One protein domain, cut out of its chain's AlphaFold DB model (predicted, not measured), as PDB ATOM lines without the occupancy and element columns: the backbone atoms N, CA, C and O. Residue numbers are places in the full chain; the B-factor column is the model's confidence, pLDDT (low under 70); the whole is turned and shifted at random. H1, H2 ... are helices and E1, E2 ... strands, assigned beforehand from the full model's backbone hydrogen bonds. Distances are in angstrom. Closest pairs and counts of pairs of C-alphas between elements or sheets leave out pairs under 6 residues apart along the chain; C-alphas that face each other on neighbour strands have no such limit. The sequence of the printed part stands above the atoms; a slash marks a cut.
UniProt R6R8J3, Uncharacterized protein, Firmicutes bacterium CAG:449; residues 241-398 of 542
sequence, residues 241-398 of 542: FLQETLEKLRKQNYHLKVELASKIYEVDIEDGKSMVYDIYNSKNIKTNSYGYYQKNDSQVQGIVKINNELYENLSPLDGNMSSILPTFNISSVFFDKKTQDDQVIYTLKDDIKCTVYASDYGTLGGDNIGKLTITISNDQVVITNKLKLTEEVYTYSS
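This is residues 241 to 398 of the 542 residues of an uncharacterized protein of Firmicutes bacterium CAG:449 (UniProt R6R8J3). One long, twisted sheet of eleven strands winds from one edge to the other, with the first and last strands, E1 and E11, side by side in its middle. The short helix H1 lies across E9 and E10 in one half, and two long links without named elements, residues 319 to 334 and 349 to 370, run over the sheet on that same side. The printed part has 158 residues with one named helix followed by eleven named strands, mostly strand by class; the sheet's order is E6, E5, E4, E3, E2, E1, E11, E10, E9, E8, E7, all antiparallel. The whole is compact, with a radius of gyration of the C-alphas of 16.5 A and spans of 46 by 37 by 31 A.

E1 is residues 254 to 259, with C-alpha 254 at (132.031, 130.831, 75.126). E2 is residues 263 to 270, 22.6 A long, and E3 is residues 274 to 281, 23.4 A. E4, residues 286 to 296, is the longest strand at 30.5 A. E5 is residues 299 to 306, 22.8 A, and E6 is residues 309 to 318, 24.5 A, and bends by 70 degrees at residue 314. E7 is residues 335 to 340, E8 343 to 348, E9 371 to 376 and E10 381 to 386. E11, residues 391 to 397, ends with C-alpha 397 at (126.890, 128.749, 76.920). H1, residues 241 to 249, 12.6 A long, begins with C-alpha 241 at (127.763, 114.206, 67.167).

E1 and E11 are antiparallel neighbours at 163 degrees, with N 257 and O 395 within hydrogen-bond range at 2.9 A. E1 to E6 form a meander, each strand the antiparallel neighbour of the one before; E7 to E11 form another. In the hairpin E3 and E4, N 277 and O 290 are 2.8 A apart. In the hairpin E5 and E6, N 311 and O 304 are 2.9 A apart. In the hairpin E10 and E11, at 175 degrees, N 383 and O 394 are 2.8 A apart. The edge strands E6 and E7 are apart. H1 is on the sheet at a height over the sheet of 10.1 A, over E9 and only just over E10, where 3 of its C-alphas fall. It runs across the strands, at 84 degrees to E9 on the local plane. Every O i to N i+4 pair in H1 is within hydrogen-bond range.

The two C-alphas farthest apart, those of Ser 315 and Asp 341, are 49.5 A apart. The printed part has no cut. The links E6 to E7, 16 residues, and E8 to E9, 22 residues, are long; the others are tight. Mean pLDDT of the printed part is 86.1, and residues 351 to 368 are under 70.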
ATOM      1  N   PHE A 241     128.463 113.037  66.630       94.38
ATOM      2  CA  PHE A 241     127.763 114.206  67.167       94.38
ATOM      3  C   PHE A 241     128.440 114.744  68.435       94.38
ATOM      4  O   PHE A 241     128.597 115.962  68.573       94.38
ATOM      5  N   LEU A 242     128.888 113.859  69.335       92.88
ATOM      6  CA  LEU A 242     129.664 114.277  70.506       92.88
ATOM      7  C   LEU A 242     130.998 114.891  70.075       92.88
ATOM      8  O   LEU A 242     131.325 115.996  70.504       92.88
ATOM      9  N   GLN A 243     131.734 114.208  69.193       91.62
ATOM     10  CA  GLN A 243     133.056 114.658  68.749       91.62
ATOM     11  C   GLN A 243     132.999 116.025  68.057       91.62
ATOM     12  O   GLN A 243     133.780 116.913  68.381       91.62
ATOM     13  N   GLU A 244     132.030 116.243  67.165       92.06
ATOM     14  CA  GLU A 244     131.824 117.544  66.520       92.06
ATOM     15  C   GLU A 244     131.450 118.646  67.520       92.06
ATOM     16  O   GLU A 244     131.846 119.798  67.341       92.06
ATOM     17  N   THR A 245     130.683 118.319  68.563       91.62
ATOM     18  CA  THR A 245     130.292 119.287  69.597       91.62
ATOM     19  C   THR A 245     131.486 119.694  70.459       91.62
ATOM     20  O   THR A 245     131.712 120.885  70.667       91.62
ATOM     21  N   LEU A 246     132.285 118.729  70.916       89.69
ATOM     22  CA  LEU A 246     133.489 118.993  71.706       89.69
ATOM     23  C   LEU A 246     134.559 119.725  70.886       89.69
ATOM     24  O   LEU A 246     135.169 120.672  71.371       89.69
ATOM     25  N   GLU A 247     134.733 119.355  69.616       88.06
ATOM     26  CA  GLU A 247     135.658 120.034  68.704       88.06
ATOM     27  C   GLU A 247     135.249 121.491  68.439       88.06
ATOM     28  O   GLU A 247     136.112 122.358  68.297       88.06
ATOM     29  N   LYS A 248     133.943 121.787  68.410       87.56
ATOM     30  CA  LYS A 248     133.455 123.173  68.371       87.56
ATOM     31  C   LYS A 248     133.834 123.915  69.645       87.56
ATOM     32  O   LYS A 248     134.388 124.998  69.534       87.56
ATOM     33  N   LEU A 249     133.605 123.341  70.827       86.94
ATOM     34  CA  LEU A 249     133.989 123.992  72.085       86.94
ATOM     35  C   LEU A 249     135.496 124.280  72.163       86.94
ATOM     36  O   LEU A 249     135.870 125.341  72.640       86.94
ATOM     37  N   ARG A 250     136.359 123.406  71.626       84.62
ATOM     38  CA  ARG A 250     137.818 123.644  71.558       84.62
ATOM     39  C   ARG A 250     138.234 124.859  70.727       84.62
ATOM     40  O   ARG A 250     139.352 125.319  70.891       84.62
ATOM     41  N   LYS A 251     137.401 125.296  69.778       83.94
ATOM     42  CA  LYS A 251     137.754 126.273  68.729       83.94
ATOM     43  C   LYS A 251     136.875 127.520  68.743       83.94
ATOM     44  O   LYS A 251     136.807 128.248  67.752       83.94
ATOM     45  N   GLN A 252     136.083 127.692  69.795       84.62
ATOM     46  CA  GLN A 252     135.043 128.707  69.854       84.62
ATOM     47  C   GLN A 252     135.121 129.487  71.150       84.62
ATOM     48  O   GLN A 252     135.640 129.028  72.163       84.62
ATOM     49  N   ASN A 253     134.554 130.683  71.101       91.69
ATOM     50  CA  ASN A 253     134.455 131.562  72.251       91.69
ATOM     51  C   ASN A 253     133.171 131.220  73.006       91.69
ATOM     52  O   ASN A 253     132.140 130.969  72.376       91.69
ATOM     53  N   TYR A 254     133.198 131.209  74.330       92.25
ATOM     54  CA  TYR A 254     132.031 130.831  75.126       92.25
ATOM     55  C   TYR A 254     132.086 131.435  76.523       92.25
ATOM     56  O   TYR A 254     133.144 131.809  77.029       92.25
ATOM     57  N   HIS A 255     130.916 131.486  77.149       94.19
ATOM     58  CA  HIS A 255     130.783 131.713  78.577       94.19
ATOM     59  C   HIS A 255     130.734 130.365  79.299       94.19
ATOM     60  O   HIS A 255     129.914 129.503  78.965       94.19
ATOM     61  N   LEU A 256     131.592 130.184  80.296       92.62
ATOM     62  CA  LEU A 256     131.650 129.014  81.158       92.62
ATOM     63  C   LEU A 256     131.257 129.399  82.584       92.62
ATOM     64  O   LEU A 256     131.941 130.178  83.244       92.62
ATOM     65  N   LYS A 257     130.205 128.764  83.097       94.06
ATOM     66  CA  LYS A 257     129.878 128.780  84.523       94.06
ATOM     67  C   LYS A 257     130.330 127.469  85.164       94.06
ATOM     68  O   LYS A 257     129.884 126.404  84.742       94.06
ATOM     69  N   VAL A 258     131.189 127.544  86.180       91.81
ATOM     70  CA  VAL A 258     131.613 126.387  86.983       91.81
ATOM     71  C   VAL A 258     131.017 126.480  88.376       91.81
ATOM     72  O   VAL A 258     131.283 127.436  89.101       91.81
ATOM     73  N   GLU A 259     130.253 125.473  88.775       91.88
ATOM     74  CA  GLU A 259     129.666 125.369  90.108       91.88
ATOM     75  C   GLU A 259     130.337 124.228  90.871       91.88
ATOM     76  O   GLU A 259     130.211 123.058  90.512       91.88
ATOM     77  N   LEU A 260     131.068 124.592  91.926       88.88
ATOM     78  CA  LEU A 260     131.706 123.678  92.870       88.88
ATOM     79  C   LEU A 260     131.031 123.801  94.241       88.88
ATOM     80  O   LEU A 260     130.386 124.802  94.554       88.88
ATOM     81  N   ALA A 261     131.278 122.839  95.134       86.75
ATOM     82  CA  ALA A 261     130.651 122.784  96.461       86.75
ATOM     83  C   ALA A 261     130.787 124.067  97.318       86.75
ATOM     84  O   ALA A 261     129.963 124.313  98.197       86.75
ATOM     85  N   SER A 262     131.827 124.882  97.100       87.44
ATOM     86  CA  SER A 262     132.087 126.100  97.890       87.44
ATOM     87  C   SER A 262     132.261 127.381  97.071       87.44
ATOM     88  O   SER A 262     132.342 128.465  97.660       87.44
ATOM     89  N   LYS A 263     132.328 127.279  95.740       90.44
ATOM     90  CA  LYS A 263     132.692 128.382  94.846       90.44
ATOM     91  C   LYS A 263     131.953 128.286  93.523       90.44
ATOM     92  O   LYS A 263     131.687 127.188  93.043       90.44
ATOM     93  N   ILE A 264     131.704 129.444  92.932       92.50
ATOM     94  CA  ILE A 264     131.200 129.575  91.570       92.50
ATOM     95  C   ILE A 264     132.219 130.394  90.782       92.50
ATOM     96  O   ILE A 264     132.716 131.403  91.286       92.50
ATOM     97  N   TYR A 265     132.532 129.951  89.571       92.38
ATOM     98  CA  TYR A 265     133.328 130.701  88.609       92.38
ATOM     99  C   TYR A 265     132.442 131.070  87.430       92.38
ATOM    100  O   TYR A 265     131.738 130.213  86.900       92.38
ATOM    101  N   GLU A 266     132.500 132.325  87.012       94.38
ATOM    102  CA  GLU A 266     131.925 132.787  85.751       94.38
ATOM    103  C   GLU A 266     133.078 133.244  84.873       94.38
ATOM    104  O   GLU A 266     133.831 134.131  85.270       94.38
ATOM    105  N   VAL A 267     133.260 132.592  83.730       93.00
ATOM    106  CA  VAL A 267     134.444 132.712  82.880       93.00
ATOM    107  C   VAL A 267     133.999 133.077  81.470       93.00
ATOM    108  O   VAL A 267     133.226 132.343  80.864       93.00
ATOM    109  N   ASP A 268     134.533 134.155  80.919       93.88
ATOM    110  CA  ASP A 268     134.444 134.447  79.491       93.88
ATOM    111  C   ASP A 268     135.745 134.019  78.811       93.88
ATOM    112  O   ASP A 268     136.836 134.376  79.266       93.88
ATOM    113  N   ILE A 269     135.631 133.236  77.737       91.56
ATOM    114  CA  ILE A 269     136.767 132.685  76.991       91.56
ATOM    115  C   ILE A 269     136.705 133.151  75.539       91.56
ATOM    116  O   ILE A 269     135.694 132.982  74.856       91.56
ATOM    117  N   GLU A 270     137.824 133.698  75.072       91.31
ATOM    118  CA  GLU A 270     138.125 133.949  73.667       91.31
ATOM    119  C   GLU A 270     139.262 133.007  73.249       91.31
ATOM    120  O   GLU A 270     140.392 133.127  73.739       91.31
ATOM    121  N   ASP A 271     138.945 132.048  72.376       85.94
ATOM    122  CA  ASP A 271     139.817 130.918  72.045       85.94
ATOM    123  C   ASP A 271     141.211 131.367  71.582       85.94
ATOM    124  O   ASP A 271     141.370 132.315  70.808       85.94
ATOM    125  N   GLY A 272     142.235 130.696  72.116       82.00
ATOM    126  CA  GLY A 272     143.649 130.969  71.856       82.00
ATOM    127  C   GLY A 272     144.144 132.364  72.261       82.00
ATOM    128  O   GLY A 272     145.322 132.660  72.070       82.00
ATOM    129  N   LYS A 273     143.284 133.231  72.812       89.75
ATOM    130  CA  LYS A 273     143.602 134.642  73.055       89.75
ATOM    131  C   LYS A 273     143.508 135.034  74.510       89.75
ATOM    132  O   LYS A 273     144.466 135.601  75.021       89.75
ATOM    133  N   SER A 274     142.379 134.795  75.171       92.38
ATOM    134  CA  SER A 274     142.192 135.264  76.543       92.38
ATOM    135  C   SER A 274     141.077 134.551  77.286       92.38
ATOM    136  O   SER A 274     140.124 134.061  76.691       92.38
ATOM    137  N   MET A 275     141.181 134.560  78.608       92.62
ATOM    138  CA  MET A 275     140.107 134.199  79.515       92.62
ATOM    139  C   MET A 275     140.031 135.221  80.644       92.62
ATOM    140  O   MET A 275     141.060 135.619  81.193       92.62
ATOM    141  N   VAL A 276     138.825 135.618  81.025       93.50
ATOM    142  CA  VAL A 276     138.574 136.482  82.184       93.50
ATOM    143  C   VAL A 276     137.517 135.814  83.038       93.50
ATOM    144  O   VAL A 276     136.507 135.362  82.515       93.50
ATOM    145  N   TYR A 277     137.735 135.748  84.345       92.06
ATOM    146  CA  TYR A 277     136.808 135.108  85.257       92.06
ATOM    147  C   TYR A 277     136.589 135.862  86.557       92.06
ATOM    148  O   TYR A 277     137.504 136.437  87.148       92.06
ATOM    149  N   ASP A 278     135.353 135.773  87.029       92.25
ATOM    150  CA  ASP A 278     134.908 136.229  88.334       92.25
ATOM    151  C   ASP A 278     134.715 135.022  89.260       92.25
ATOM    152  O   ASP A 278     134.191 133.981  88.861       92.25
ATOM    153  N   ILE A 279     135.161 135.157  90.511       90.56
ATOM    154  CA  ILE A 279     135.042 134.122  91.541       90.56
ATOM    155  C   ILE A 279     134.027 134.572  92.582       90.56
ATOM    156  O   ILE A 279     134.205 135.607  93.232       90.56
ATOM    157  N   TYR A 280     133.028 133.738  92.833       90.62
ATOM    158  CA  TYR A 280     132.010 133.944  93.851       90.62
ATOM    159  C   TYR A 280     132.099 132.853  94.919       90.62
ATOM    160  O   TYR A 280     132.475 131.710  94.650       90.62
ATOM    161  N   ASN A 281     131.750 133.198  96.156       88.00
ATOM    162  CA  ASN A 281     131.554 132.200  97.209       88.00
ATOM    163  C   ASN A 281     130.172 131.521  97.097       88.00
ATOM    164  O   ASN A 281     129.322 131.937  96.315       88.00
ATOM    165  N   SER A 282     129.904 130.523  97.943       84.44
ATOM    166  CA  SER A 282     128.613 129.809  97.991       84.44
ATOM    167  C   SER A 282     127.383 130.670  98.327       84.44
ATOM    168  O   SER A 282     126.256 130.196  98.219       84.44
ATOM    169  N   LYS A 283     127.570 131.932  98.736       86.19
ATOM    170  CA  LYS A 283     126.497 132.919  98.951       86.19
ATOM    171  C   LYS A 283     126.333 133.876  97.766       86.19
ATOM    172  O   LYS A 283     125.651 134.888  97.902       86.19
ATOM    173  N   ASN A 284     126.970 133.573  96.637       86.38
ATOM    174  CA  ASN A 284     126.972 134.377  95.420       86.38
ATOM    175  C   ASN A 284     127.568 135.787  95.596       86.38
ATOM    176  O   ASN A 284     127.199 136.727  94.897       86.38
ATOM    177  N   ILE A 285     128.482 135.954  96.556       84.38
ATOM    178  CA  ILE A 285     129.216 137.209  96.748       84.38
ATOM    179  C   ILE A 285     130.527 137.100  95.979       84.38
ATOM    180  O   ILE A 285     131.290 136.158  96.207       84.38
ATOM    181  N   LYS A 286     130.790 138.072  95.100       85.00
ATOM    182  CA  LYS A 286     132.047 138.174  94.357       85.00
ATOM    183  C   LYS A 286     133.209 138.377  95.329       85.00
ATOM    184  O   LYS A 286     133.146 139.219  96.221       85.00
ATOM    185  N   THR A 287     134.244 137.568  95.166       81.94
ATOM    186  CA  THR A 287     135.429 137.520  96.035       81.94
ATOM    187  C   THR A 287     136.709 137.886  95.303       81.94
ATOM    188  O   THR A 287     137.664 138.325  95.941       81.94
ATOM    189  N   ASN A 288     136.757 137.679  93.984       84.88
ATOM    190  CA  ASN A 288     137.900 138.046  93.163       84.88
ATOM    191  C   ASN A 288     137.531 138.101  91.672       84.88
ATOM    192  O   ASN A 288     136.495 137.572  91.266       84.88
ATOM    193  N   SER A 289     138.428 138.676  90.875       90.00
ATOM    194  CA  SER A 289     138.450 138.575  89.419       90.00
ATOM    195  C   SER A 289     139.872 138.370  88.936       90.00
ATOM    196  O   SER A 289     140.784 139.053  89.401       90.00
ATOM    197  N   TYR A 290     140.065 137.479  87.974       92.25
ATOM    198  CA  TYR A 290     141.372 137.237  87.382       92.25
ATOM    199  C   TYR A 290     141.231 136.740  85.944       92.25
ATOM    200  O   TYR A 290     140.124 136.588  85.440       92.25
ATOM    201  N   GLY A 291     142.338 136.510  85.264       93.25
ATOM    202  CA  GLY A 291     142.333 136.031  83.897       93.25
ATOM    203  C   GLY A 291     143.733 135.913  83.335       93.25
ATOM    204  O   GLY A 291     144.720 136.235  84.001       93.25
ATOM    205  N   TYR A 292     143.796 135.484  82.084       93.94
ATOM    206  CA  TYR A 292     145.027 135.363  81.320       93.94
ATOM    207  C   TYR A 292     144.786 135.781  79.879       93.94
ATOM    208  O   TYR A 292     143.675 135.642  79.367       93.94
ATOM    209  N   TYR A 293     145.833 136.247  79.211       95.06
ATOM    210  CA  TYR A 293     145.825 136.388  77.764       95.06
ATOM    211  C   TYR A 293     147.161 135.993  77.137       95.06
ATOM    212  O   TYR A 293     148.208 136.021  77.788       95.06
ATOM    213  N   GLN A 294     147.122 135.625  75.858       95.31
ATOM    214  CA  GLN A 294     148.296 135.302  75.061       95.31
ATOM    215  C   GLN A 294     149.085 136.586  74.773       95.31
ATOM    216  O   GLN A 294     148.653 137.426  73.986       95.31
ATOM    217  N   LYS A 295     150.257 136.747  75.401       94.25
ATOM    218  CA  LYS A 295     151.128 137.921  75.211       94.25
ATOM    219  C   LYS A 295     151.899 137.830  73.892       94.25
ATOM    220  O   LYS A 295     152.042 138.822  73.183       94.25
ATOM    221  N   ASN A 296     152.429 136.645  73.594       93.38
ATOM    222  CA  ASN A 296     153.151 136.271  72.371       93.38
ATOM    223  C   ASN A 296     153.173 134.737  72.243       93.38
ATOM    224  O   ASN A 296     152.670 134.072  73.136       93.38
ATOM    225  N   ASP A 297     153.775 134.167  71.197       89.88
ATOM    226  CA  ASP A 297     153.726 132.721  70.897       89.88
ATOM    227  C   ASP A 297     154.175 131.782  72.035       89.88
ATOM    228  O   ASP A 297     153.768 130.619  72.058       89.88
ATOM    229  N   SER A 298     155.001 132.258  72.970       91.38
ATOM    230  CA  SER A 298     155.566 131.444  74.052       91.38
ATOM    231  C   SER A 298     155.237 131.949  75.454       91.38
ATOM    232  O   SER A 298     155.784 131.408  76.412       91.38
ATOM    233  N   GLN A 299     154.413 132.993  75.597       94.56
ATOM    234  CA  GLN A 299     154.123 133.595  76.899       94.56
ATOM    235  C   GLN A 299     152.659 133.987  77.080       94.56
ATOM    236  O   GLN A 299     152.026 134.570  76.193       94.56
ATOM    237  N   VAL A 300     152.167 133.770  78.298       95.06
ATOM    238  CA  VAL A 300     150.853 134.203  78.785       95.06
ATOM    239  C   VAL A 300     151.014 135.273  79.865       95.06
ATOM    240  O   VAL A 300     151.954 135.246  80.655       95.06
ATOM    241  N   GLN A 301     150.102 136.237  79.915       94.88
ATOM    242  CA  GLN A 301     150.121 137.335  80.881       94.88
ATOM    243  C   GLN A 301     148.860 137.279  81.741       94.88
ATOM    244  O   GLN A 301     147.745 137.276  81.220       94.88
ATOM    245  N   GLY A 302     149.038 137.250  83.064       94.25
ATOM    246  CA  GLY A 302     147.931 137.357  84.012       94.25
ATOM    247  C   GLY A 302     147.296 138.747  83.975       94.25
ATOM    248  O   GLY A 302     147.998 139.740  83.767       94.25
ATOM    249  N   ILE A 303     145.984 138.818  84.193       95.56
ATOM    250  CA  ILE A 303     145.197 140.058  84.225       95.56
ATOM    251  C   ILE A 303     144.206 140.054  85.388       95.56
ATOM    252  O   ILE A 303     143.699 139.012  85.792       95.56
ATOM    253  N   VAL A 304     143.906 141.235  85.922       94.44
ATOM    254  CA  VAL A 304     142.917 141.447  86.990       94.44
ATOM    255  C   VAL A 304     141.853 142.409  86.477       94.44
ATOM    256  O   VAL A 304     142.181 143.448  85.903       94.44
ATOM    257  N   LYS A 305     140.577 142.088  86.711       92.81
ATOM    258  CA  LYS A 305     139.453 142.980  86.400       92.81
ATOM    259  C   LYS A 305     139.151 143.881  87.596       92.81
ATOM    260  O   LYS A 305     138.762 143.390  88.656       92.81
ATOM    261  N   ILE A 306     139.303 145.189  87.420       90.50
ATOM    262  CA  ILE A 306     139.057 146.217  88.437       90.50
ATOM    263  C   ILE A 306     138.109 147.251  87.845       90.50
ATOM    264  O   ILE A 306     138.421 147.863  86.829       90.50
ATOM    265  N   ASN A 307     136.950 147.465  88.478       86.56
ATOM    266  CA  ASN A 307     135.945 148.434  88.017       86.56
ATOM    267  C   ASN A 307     135.583 148.284  86.519       86.56
ATOM    268  O   ASN A 307     135.424 149.278  85.821       86.56
ATOM    269  N   ASN A 308     135.447 147.042  86.037       87.12
ATOM    270  CA  ASN A 308     135.207 146.663  84.629       87.12
ATOM    271  C   ASN A 308     136.348 146.944  83.631       87.12
ATOM    272  O   ASN A 308     136.209 146.620  82.454       87.12
ATOM    273  N   GLU A 309     137.484 147.451  84.094       94.38
ATOM    274  CA  GLU A 309     138.709 147.602  83.307       94.38
ATOM    275  C   GLU A 309     139.668 146.438  83.608       94.38
ATOM    276  O   GLU A 309     139.616 145.848  84.694       94.38
ATOM    277  N   LEU A 310     140.538 146.088  82.662       95.88
ATOM    278  CA  LEU A 310     141.516 145.009  82.819       95.88
ATOM    279  C   LEU A 310     142.913 145.581  83.019       95.88
ATOM    280  O   LEU A 310     143.297 146.542  82.370       95.88
ATOM    281  N   TYR A 311     143.704 144.961  83.884       96.31
ATOM    282  CA  TYR A 311     145.055 145.418  84.197       96.31
ATOM    283  C   TYR A 311     146.010 144.231  84.234       96.31
ATOM    284  O   TYR A 311     145.690 143.210  84.844       96.31
ATOM    285  N   GLU A 312     147.184 144.360  83.616       95.88
ATOM    286  CA  GLU A 312     148.225 143.330  83.707       95.88
ATOM    287  C   GLU A 312     148.640 143.070  85.156       95.88
ATOM    288  O   GLU A 312     148.735 143.982  85.984       95.88
ATOM    289  N   ASN A 313     148.904 141.800  85.451       93.06
ATOM    290  CA  ASN A 313     149.365 141.344  86.745       93.06
ATOM    291  C   ASN A 313     150.625 140.486  86.630       93.06
ATOM    292  O   ASN A 313     150.620 139.469  85.938       93.06
ATOM    293  N   LEU A 314     151.655 140.861  87.387       88.44
ATOM    294  CA  LEU A 314     152.963 140.216  87.464       88.44
ATOM    295  C   LEU A 314     153.664 140.105  86.099       88.44
ATOM    296  O   LEU A 314     153.250 140.692  85.095       88.44
ATOM    297  N   SER A 315     154.799 139.410  86.087       87.62
ATOM    298  CA  SER A 315     155.541 139.140  84.854       87.62
ATOM    299  C   SER A 315     154.833 138.064  84.017       87.62
ATOM    300  O   SER A 315     154.135 137.226  84.591       87.62
ATOM    301  N   PRO A 316     155.013 138.060  82.682       91.00
ATOM    302  CA  PRO A 316     154.525 136.977  81.836       91.00
ATOM    303  C   PRO A 316     155.092 135.622  82.270       91.00
ATOM    304  O   PRO A 316     156.241 135.535  82.703       91.00
ATOM    305  N   LEU A 317     154.289 134.577  82.105       89.25
ATOM    306  CA  LEU A 317     154.660 133.186  82.335       89.25
ATOM    307  C   LEU A 317     154.943 132.518  80.992       89.25
ATOM    308  O   LEU A 317     154.241 132.784  80.015       89.25
ATOM    309  N   ASP A 318     155.933 131.633  80.944       91.06
ATOM    310  CA  ASP A 318     156.180 130.819  79.755       91.06
ATOM    311  C   ASP A 318     155.027 129.820  79.558       91.06
ATOM    312  O   ASP A 318     154.628 129.121  80.492       91.06
ATOM    313  N   GLY A 319     154.475 129.758  78.345       89.38
ATOM    314  CA  GLY A 319     153.349 128.885  78.017       89.38
ATOM    315  C   GLY A 319     152.428 129.427  76.924       89.38
ATOM    316  O   GLY A 319     152.698 130.442  76.281       89.38
ATOM    317  N   ASN A 320     151.309 128.732  76.717       89.44
ATOM    318  CA  ASN A 320     150.288 129.093  75.737       89.44
ATOM    319  C   ASN A 320     148.896 129.048  76.380       89.44
ATOM    320  O   ASN A 320     148.643 128.230  77.258       89.44
ATOM    321  N   MET A 321     147.968 129.887  75.929       86.81
ATOM    322  CA  MET A 321     146.573 129.841  76.372       86.81
ATOM    323  C   MET A 321     145.951 128.451  76.175       86.81
ATOM    324  O   MET A 321     145.153 128.021  77.005       86.81
ATOM    325  N   SER A 322     146.367 127.703  75.149       80.69
ATOM    326  CA  SER A 322     145.909 126.333  74.900       80.69
ATOM    327  C   SER A 322     146.228 125.351  76.031       80.69
ATOM    328  O   SER A 322     145.572 124.321  76.115       80.69
ATOM    329  N   SER A 323     147.229 125.627  76.881       76.81
ATOM    330  CA  SER A 323     147.545 124.789  78.050       76.81
ATOM    331  C   SER A 323     146.761 125.174  79.307       76.81
ATOM    332  O   SER A 323     146.918 124.529  80.335       76.81
ATOM    333  N   ILE A 324     145.968 126.248  79.253       77.94
ATOM    334  CA  ILE A 324     145.111 126.723  80.353       77.94
ATOM    335  C   ILE A 324     143.639 126.371  80.075       77.94
ATOM    336  O   ILE A 324     142.844 126.165  80.991       77.94
ATOM    337  N   LEU A 325     143.266 126.321  78.797       77.81
ATOM    338  CA  LEU A 325     141.921 125.996  78.335       77.81
ATOM    339  C   LEU A 325     141.672 124.472  78.352       77.81
ATOM    340  O   LEU A 325     142.618 123.688  78.286       77.81
ATOM    341  N   PRO A 326     140.406 124.027  78.460       76.31
ATOM    342  CA  PRO A 326     140.097 122.611  78.589       76.31
ATOM    343  C   PRO A 326     140.352 121.905  77.255       76.31
ATOM    344  O   PRO A 326     139.981 122.402  76.190       76.31
ATOM    345  N   THR A 327     140.950 120.717  77.300       77.81
ATOM    346  CA  THR A 327     141.286 119.993  76.066       77.81
ATOM    347  C   THR A 327     140.079 119.293  75.452       77.81
ATOM    348  O   THR A 327     140.105 118.986  74.267       77.81
ATOM    349  N   PHE A 328     139.023 119.018  76.228       80.81
ATOM    350  CA  PHE A 328     137.841 118.251  75.806       80.81
ATOM    351  C   PHE A 328     138.180 116.903  75.154       80.81
ATOM    352  O   PHE A 328     137.460 116.438  74.270       80.81
ATOM    353  N   ASN A 329     139.305 116.288  75.508       82.00
ATOM    354  CA  ASN A 329     139.726 114.997  74.971       82.00
ATOM    355  C   ASN A 329     138.869 113.874  75.581       82.00
ATOM    356  O   ASN A 329     139.265 113.209  76.530       82.00
ATOM    357  N   ILE A 330     137.652 113.707  75.051       86.94
ATOM    358  CA  ILE A 330     136.658 112.741  75.524       86.94
ATOM    359  C   ILE A 330     136.211 111.878  74.346       86.94
ATOM    360  O   ILE A 330     135.743 112.375  73.323       86.94
ATOM    361  N   SER A 331     136.337 110.571  74.510       89.56
ATOM    362  CA  SER A 331     135.853 109.542  73.610       89.56
ATOM    363  C   SER A 331     134.432 109.151  73.988       89.56
ATOM    364  O   SER A 331     134.100 108.941  75.155       89.56
ATOM    365  N   SER A 332     133.580 109.027  72.979       91.94
ATOM    366  CA  SER A 332     132.184 108.629  73.155       91.94
ATOM    367  C   SER A 332     132.019 107.144  73.488       91.94
ATOM    368  O   SER A 332     130.969 106.766  74.004       91.94
ATOM    369  N   VAL A 333     133.047 106.313  73.264       91.69
ATOM    370  CA  VAL A 333     132.996 104.854  73.500       91.69
ATOM    371  C   VAL A 333     132.750 104.507  74.969       91.69
ATOM    372  O   VAL A 333     132.231 103.440  75.298       91.69
ATOM    373  N   PHE A 334     133.079 105.428  75.876       89.25
ATOM    374  CA  PHE A 334     132.883 105.253  77.309       89.25
ATOM    375  C   PHE A 334     131.484 105.646  77.792       89.25
ATOM    376  O   PHE A 334     131.200 105.519  78.982       89.25
ATOM    377  N   PHE A 335     130.603 106.131  76.911       91.75
ATOM    378  CA  PHE A 335     129.332 106.727  77.305       91.75
ATOM    379  C   PHE A 335     128.131 106.014  76.689       91.75
ATOM    380  O   PHE A 335     128.076 105.746  75.492       91.75
ATOM    381  N   ASP A 336     127.107 105.810  77.510       93.94
ATOM    382  CA  ASP A 336     125.773 105.474  77.042       93.94
ATOM    383  C   ASP A 336     125.056 106.742  76.580       93.94
ATOM    384  O   ASP A 336     124.927 107.720  77.326       93.94
ATOM    385  N   LYS A 337     124.554 106.718  75.344       95.44
ATOM    386  CA  LYS A 337     123.794 107.817  74.749       95.44
ATOM    387  C   LYS A 337     122.297 107.631  74.971       95.44
ATOM    388  O   LYS A 337     121.723 106.598  74.624       95.44
ATOM    389  N   LYS A 338     121.633 108.681  75.446       96.25
ATOM    390  CA  LYS A 338     120.175 108.781  75.525       96.25
ATOM    391  C   LYS A 338     119.711 110.108  74.938       96.25
ATOM    392  O   LYS A 338     120.185 111.163  75.342       96.25
ATOM    393  N   THR A 339     118.740 110.064  74.033       93.81
ATOM    394  CA  THR A 339     118.011 111.261  73.595       93.81
ATOM    395  C   THR A 339     116.727 111.377  74.405       93.81
ATOM    396  O   THR A 339     115.965 110.412  74.497       93.81
ATOM    397  N   GLN A 340     116.499 112.532  75.022       89.31
ATOM    398  CA  GLN A 340     115.284 112.827  75.773       89.31
ATOM    399  C   GLN A 340     114.875 114.272  75.496       89.31
ATOM    400  O   GLN A 340     115.672 115.183  75.699       89.31
ATOM    401  N   ASP A 341     113.637 114.459  75.040       87.00
ATOM    402  CA  ASP A 341     113.128 115.754  74.578       87.00
ATOM    403  C   ASP A 341     114.087 116.370  73.531       87.00
ATOM    404  O   ASP A 341     114.483 115.673  72.593       87.00
ATOM    405  N   ASP A 342     114.498 117.629  73.704       88.12
ATOM    406  CA  ASP A 342     115.452 118.342  72.836       88.12
ATOM    407  C   ASP A 342     116.917 118.223  73.316       88.12
ATOM    408  O   ASP A 342     117.751 119.084  73.028       88.12
ATOM    409  N   GLN A 343     117.239 117.185  74.097       94.56
ATOM    410  CA  GLN A 343     118.565 116.983  74.683       94.56
ATOM    411  C   GLN A 343     119.174 115.634  74.299       94.56
ATOM    412  O   GLN A 343     118.502 114.597  74.254       94.56
ATOM    413  N   VAL A 344     120.488 115.639  74.081       96.62
ATOM    414  CA  VAL A 344     121.303 114.426  73.968       96.62
ATOM    415  C   VAL A 344     122.171 114.315  75.213       96.62
ATOM    416  O   VAL A 344     122.930 115.226  75.528       96.62
ATOM    417  N   ILE A 345     122.050 113.198  75.924       96.88
ATOM    418  CA  ILE A 345     122.721 112.949  77.198       96.88
ATOM    419  C   ILE A 345     123.661 111.759  77.025       96.88
ATOM    420  O   ILE A 345     123.217 110.658  76.696       96.88
ATOM    421  N   TYR A 346     124.946 111.972  77.282       95.25
ATOM    422  CA  TYR A 346     125.977 110.940  77.350       95.25
ATOM    423  C   TYR A 346     126.293 110.678  78.822       95.25
ATOM    424  O   TYR A 346     126.700 111.594  79.534       95.25
ATOM    425  N   THR A 347     126.098 109.451  79.303       93.75
ATOM    426  CA  THR A 347     126.416 109.055  80.688       93.75
ATOM    427  C   THR A 347     127.562 108.061  80.685       93.75
ATOM    428  O   THR A 347     127.473 107.050  80.001       93.75
ATOM    429  N   LEU A 348     128.623 108.334  81.444       89.00
ATOM    430  CA  LEU A 348     129.763 107.426  81.540       89.00
ATOM    431  C   LEU A 348     129.313 106.057  82.075       89.00
ATOM    432  O   LEU A 348     128.642 105.998  83.112       89.00
ATOM    433  N   LYS A 349     129.703 104.985  81.380       86.56
ATOM    434  CA  LYS A 349     129.391 103.599  81.742       86.56
ATOM    435  C   LYS A 349     129.985 103.260  83.123       86.56
ATOM    436  O   LYS A 349     131.104 103.657  83.456       86.56
ATOM    437  N   ASP A 350     129.218 102.567  83.965       74.56
ATOM    438  CA  ASP A 350     129.586 102.310  85.370       74.56
ATOM    439  C   ASP A 350     130.786 101.357  85.527       74.56
ATOM    440  O   ASP A 350     131.532 101.469  86.499       74.56
ATOM    441  N   ASP A 351     130.986 100.450  84.572       68.19
ATOM    442  CA  ASP A 351     132.046  99.435  84.538       68.19
ATOM    443  C   ASP A 351     133.431  99.990  84.166       68.19
ATOM    444  O   ASP A 351     134.436  99.322  84.395       68.19
ATOM    445  N   ILE A 352     133.499 101.229  83.668       67.88
ATOM    446  CA  ILE A 352     134.731 101.870  83.171       67.88
ATOM    447  C   ILE A 352     135.331 102.854  84.196       67.88
ATOM    448  O   ILE A 352     136.487 103.269  84.100       67.88
ATOM    449  N   LYS A 353     134.577 103.192  85.250       57.62
ATOM    450  CA  LYS A 353     134.943 104.217  86.250       57.62
ATOM    451  C   LYS A 353     136.227 103.938  87.031       57.62
ATOM    452  O   LYS A 353     136.792 104.863  87.600       57.62
ATOM    453  N   CYS A 354     136.665 102.683  87.097       51.72
ATOM    454  CA  CYS A 354     137.871 102.280  87.825       51.72
ATOM    455  C   CYS A 354     139.104 102.127  86.923       51.72
ATOM    456  O   CYS A 354     140.148 101.706  87.414       51.72
ATOM    457  N   THR A 355     138.973 102.401  85.624       54.81
ATOM    458  CA  THR A 355     139.996 102.090  84.611       54.81
ATOM    459  C   THR A 355     140.434 103.314  83.820       54.81
ATOM    460  O   THR A 355     141.393 103.224  83.055       54.81
ATOM    461  N   VAL A 356     139.722 104.433  83.980       56.31
ATOM    462  CA  VAL A 356     139.936 105.629  83.179       56.31
ATOM    463  C   VAL A 356     140.378 106.805  84.029       56.31
ATOM    464  O   VAL A 356     139.721 107.159  85.006       56.31
ATOM    465  N   TYR A 357     141.478 107.422  83.610       61.53
ATOM    466  CA  TYR A 357     141.995 108.649  84.195       61.53
ATOM    467  C   TYR A 357     141.417 109.873  83.486       61.53
ATOM    468  O   TYR A 357     141.297 109.907  82.255       61.53
ATOM    469  N   ALA A 358     141.061 110.890  84.271       55.53
ATOM    470  CA  ALA A 358     140.705 112.198  83.750       55.53
ATOM    471  C   ALA A 358     141.940 113.090  83.734       55.53
ATOM    472  O   ALA A 358     142.297 113.674  84.750       55.53
ATOM    473  N   SER A 359     142.526 113.270  82.557       50.16
ATOM    474  CA  SER A 359     143.192 114.528  82.248       50.16
ATOM    475  C   SER A 359     142.208 115.415  81.473       50.16
ATOM    476  O   SER A 359     141.746 115.085  80.383       50.16
ATOM    477  N   ASP A 360     141.839 116.539  82.087       57.19
ATOM    478  CA  ASP A 360     141.382 117.764  81.418       57.19
ATOM    479  C   ASP A 360     140.056 117.734  80.622       57.19
ATOM    480  O   ASP A 360     139.969 118.280  79.515       57.19
ATOM    481  N   TYR A 361     138.966 117.204  81.202       55.91
ATOM    482  CA  TYR A 361     137.600 117.450  80.683       55.91
ATOM    483  C   TYR A 361     137.009 118.818  81.100       55.91
ATOM    484  O   TYR A 361     135.932 119.198  80.635       55.91
ATOM    485  N   GLY A 362     137.698 119.567  81.966       58.66
ATOM    486  CA  GLY A 362     137.307 120.899  82.432       58.66
ATOM    487  C   GLY A 362     138.525 121.784  82.710       58.66
ATOM    488  O   GLY A 362     139.626 121.284  82.912       58.66
ATOM    489  N   THR A 363     138.331 123.104  82.723       53.53
ATOM    490  CA  THR A 363     139.402 124.118  82.872       53.53
ATOM    491  C   THR A 363     140.061 124.163  84.249       53.53
ATOM    492  O   THR A 363     141.092 124.809  84.403       53.53
ATOM    493  N   LEU A 364     139.449 123.551  85.269       51.44
ATOM    494  CA  LEU A 364     139.846 123.708  86.673       51.44
ATOM    495  C   LEU A 364     140.354 122.412  87.333       51.44
ATOM    496  O   LEU A 364     140.443 122.374  88.558       51.44
ATOM    497  N   GLY A 365     140.721 121.393  86.541       53.62
ATOM    498  CA  GLY A 365     141.493 120.231  87.009       53.62
ATOM    499  C   GLY A 365     140.736 119.285  87.948       53.62
ATOM    500  O   GLY A 365     141.003 119.239  89.147       53.62
ATOM    501  N   GLY A 366     139.786 118.522  87.406       53.41
ATOM    502  CA  GLY A 366     139.135 117.436  88.138       53.41
ATOM    503  C   GLY A 366     139.824 116.094  87.888       53.41
ATOM    504  O   GLY A 366     139.498 115.439  86.904       53.41
ATOM    505  N   ASP A 367     140.697 115.654  88.799       54.56
ATOM    506  CA  ASP A 367     141.427 114.373  88.667       54.56
ATOM    507  C   ASP A 367     140.537 113.143  88.930       54.56
ATOM    508  O   ASP A 367     140.856 112.018  88.553       54.56
ATOM    509  N   ASN A 368     139.401 113.340  89.609       68.75
ATOM    510  CA  ASN A 368     138.500 112.258  90.000       68.75
ATOM    511  C   ASN A 368     137.277 112.195  89.087       68.75
ATOM    512  O   ASN A 368     136.551 113.179  88.940       68.75
ATOM    513  N   ILE A 369     136.970 111.006  88.575       75.31
ATOM    514  CA  ILE A 369     135.749 110.746  87.809       75.31
ATOM    515  C   ILE A 369     134.734 110.023  88.700       75.31
ATOM    516  O   ILE A 369     134.976 108.930  89.207       75.31
ATOM    517  N   GLY A 370     133.573 110.640  88.897       79.31
ATOM    518  CA  GLY A 370     132.421 110.034  89.551       79.31
ATOM    519  C   GLY A 370     131.391 109.554  88.532       79.31
ATOM    520  O   GLY A 370     131.683 108.822  87.588       79.31
ATOM    521  N   LYS A 371     130.136 109.962  88.714       86.62
ATOM    522  CA  LYS A 371     129.127 109.850  87.659       86.62
ATOM    523  C   LYS A 371     129.248 111.067  86.742       86.62
ATOM    524  O   LYS A 371     128.697 112.120  87.055       86.62
ATOM    525  N   LEU A 372     129.973 110.890  85.640       88.62
ATOM    526  CA  LEU A 372     130.156 111.900  84.603       88.62
ATOM    527  C   LEU A 372     128.991 111.865  83.605       88.62
ATOM    528  O   LEU A 372     128.560 110.799  83.156       88.62
ATOM    529  N   THR A 373     128.448 113.030  83.276       93.19
ATOM    530  CA  THR A 373     127.365 113.194  82.303       93.19
ATOM    531  C   THR A 373     127.634 114.415  81.434       93.19
ATOM    532  O   THR A 373     128.003 115.461  81.960       93.19
ATOM    533  N   ILE A 374     127.435 114.281  80.123       94.31
ATOM    534  CA  ILE A 374     127.502 115.375  79.152       94.31
ATOM    535  C   ILE A 374     126.109 115.538  78.552       94.31
ATOM    536  O   ILE A 374     125.621 114.648  77.856       94.31
ATOM    537  N   THR A 375     125.471 116.667  78.826       96.12
ATOM    538  CA  THR A 375     124.159 117.025  78.286       96.12
ATOM    539  C   THR A 375     124.338 118.111  77.240       96.12
ATOM    540  O   THR A 375     124.884 119.172  77.533       96.12
ATOM    541  N   ILE A 376     123.872 117.848  76.025       95.69
ATOM    542  CA  ILE A 376     123.928 118.777  74.897       95.69
ATOM    543  C   ILE A 376     122.498 119.208  74.569       95.69
ATOM    544  O   ILE A 376     121.649 118.365  74.263       95.69
ATOM    545  N   SER A 377     122.252 120.514  74.622       92.69
ATOM    546  CA  SER A 377     121.047 121.183  74.123       92.69
ATOM    547  C   SER A 377     121.412 122.158  72.996       92.69
ATOM    548  O   SER A 377     122.581 122.310  72.648       92.69
ATOM    549  N   ASN A 378     120.415 122.811  72.390       83.81
ATOM    550  CA  ASN A 378     120.611 123.643  71.192       83.81
ATOM    551  C   ASN A 378     121.659 124.766  71.346       83.81
ATOM    552  O   ASN A 378     122.299 125.133  70.363       83.81
ATOM    553  N   ASP A 379     121.821 125.323  72.543       84.62
ATOM    554  CA  ASP A 379     122.643 126.503  72.832       84.62
ATOM    555  C   ASP A 379     123.645 126.298  73.981       84.62
ATOM    556  O   ASP A 379     124.352 127.235  74.364       84.62
ATOM    557  N   GLN A 380     123.712 125.086  74.535       93.19
ATOM    558  CA  GLN A 380     124.456 124.819  75.757       93.19
ATOM    559  C   GLN A 380     125.002 123.390  75.798       93.19
ATOM    560  O   GLN A 380     124.365 122.432  75.357       93.19
ATOM    561  N   VAL A 381     126.190 123.252  76.384       94.12
ATOM    562  CA  VAL A 381     126.767 121.966  76.784       94.12
ATOM    563  C   VAL A 381     126.984 121.998  78.289       94.12
ATOM    564  O   VAL A 381     127.615 122.916  78.806       94.12
ATOM    565  N   VAL A 382     126.464 121.005  79.004       94.38
ATOM    566  CA  VAL A 382     126.634 120.866  80.453       94.38
ATOM    567  C   VAL A 382     127.393 119.584  80.742       94.38
ATOM    568  O   VAL A 382     126.931 118.500  80.391       94.38
ATOM    569  N   ILE A 383     128.542 119.701  81.399       92.25
ATOM    570  CA  ILE A 383     129.307 118.568  81.914       92.25
ATOM    571  C   ILE A 383     129.118 118.528  83.429       92.25
ATOM    572  O   ILE A 383     129.476 119.470  84.131       92.25
ATOM    573  N   THR A 384     128.555 117.439  83.942       92.00
ATOM    574  CA  THR A 384     128.364 117.220  85.379       92.00
ATOM    575  C   THR A 384     129.199 116.038  85.829       92.00
ATOM    576  O   THR A 384     129.031 114.938  85.308       92.00
ATOM    577  N   ASN A 385     130.048 116.243  86.833       88.62
ATOM    578  CA  ASN A 385     130.772 115.179  87.510       88.62
ATOM    579  C   ASN A 385     130.290 115.054  88.957       88.62
ATOM    580  O   ASN A 385     130.589 115.886  89.815       88.62
ATOM    581  N   LYS A 386     129.524 113.998  89.238       88.50
ATOM    582  CA  LYS A 386     129.005 113.732  90.581       88.50
ATOM    583  C   LYS A 386     129.873 112.722  91.317       88.50
ATOM    584  O   LYS A 386     129.792 111.517  91.063       88.50
ATOM    585  N   LEU A 387     130.656 113.214  92.267       83.19
ATOM    586  CA  LEU A 387     131.425 112.416  93.215       83.19
ATOM    587  C   LEU A 387     130.536 111.981  94.393       83.19
ATOM    588  O   LEU A 387     129.368 112.355  94.512       83.19
ATOM    589  N   LYS A 388     131.085 111.167  95.301       79.81
ATOM    590  CA  LYS A 388     130.328 110.635  96.449       79.81
ATOM    591  C   LYS A 388     129.774 111.734  97.368       79.81
ATOM    592  O   LYS A 388     128.693 111.563  97.926       79.81
ATOM    593  N   LEU A 389     130.531 112.814  97.563       81.75
ATOM    594  CA  LEU A 389     130.215 113.887  98.517       81.75
ATOM    595  C   LEU A 389     130.053 115.261  97.863       81.75
ATOM    596  O   LEU A 389     129.575 116.189  98.510       81.75
ATOM    597  N   THR A 390     130.472 115.400  96.612       84.31
ATOM    598  CA  THR A 390     130.544 116.675  95.903       84.31
ATOM    599  C   THR A 390     130.038 116.505  94.480       84.31
ATOM    600  O   THR A 390     130.012 115.402  93.936       84.31
ATOM    601  N   GLU A 391     129.605 117.605  93.888       89.38
ATOM    602  CA  GLU A 391     129.167 117.670  92.502       89.38
ATOM    603  C   GLU A 391     129.849 118.877  91.868       89.38
ATOM    604  O   GLU A 391     129.945 119.937  92.493       89.38
ATOM    605  N   GLU A 392     130.363 118.676  90.663       89.31
ATOM    606  CA  GLU A 392     130.976 119.712  89.844       89.31
ATOM    607  C   GLU A 392     130.141 119.865  88.580       89.31
ATOM    608  O   GLU A 392     129.838 118.874  87.908       89.31
ATOM    609  N   VAL A 393     129.753 121.096  88.259       92.31
ATOM    610  CA  VAL A 393     128.937 121.395  87.078       92.31
ATOM    611  C   VAL A 393     129.639 122.450  86.240       92.31
ATOM    612  O   VAL A 393     129.888 123.555  86.714       92.31
ATOM    613  N   TYR A 394     129.927 122.115  84.987       91.88
ATOM    614  CA  TYR A 394     130.543 122.988  83.993       91.88
ATOM    615  C   TYR A 394     129.511 123.267  82.907       91.88
ATOM    616  O   TYR A 394     129.096 122.362  82.186       91.88
ATOM    617  N   THR A 395     129.076 124.517  82.801       94.44
ATOM    618  CA  THR A 395     128.039 124.941  81.861       94.44
ATOM    619  C   THR A 395     128.640 125.859  80.809       94.44
ATOM    620  O   THR A 395     128.974 127.003  81.108       94.44
ATOM    621  N   TYR A 396     128.751 125.361  79.581       93.25
ATOM    622  CA  TYR A 396     129.229 126.087  78.407       93.25
ATOM    623  C   TYR A 396     128.037 126.673  77.655       93.25
ATOM    624  O   TYR A 396     127.152 125.939  77.223       93.25
ATOM    625  N   SER A 397     128.003 127.992  77.505       94.25
ATOM    626  CA  SER A 397     126.890 128.749  76.920       94.25
ATOM    627  C   SER A 397     127.405 129.930  76.096       94.25
ATOM    628  O   SER A 397     128.612 130.166  76.037       94.25
ATOM    629  N   SER A 398     126.504 130.671  75.441       91.94
ATOM    630  CA  SER A 398     126.865 131.856  74.639       91.94
ATOM    631  C   SER A 398     127.944 131.546  73.590       91.94
ATOM    632  O   SER A 398     128.856 132.335  73.339       91.94
TER     633      SER A 398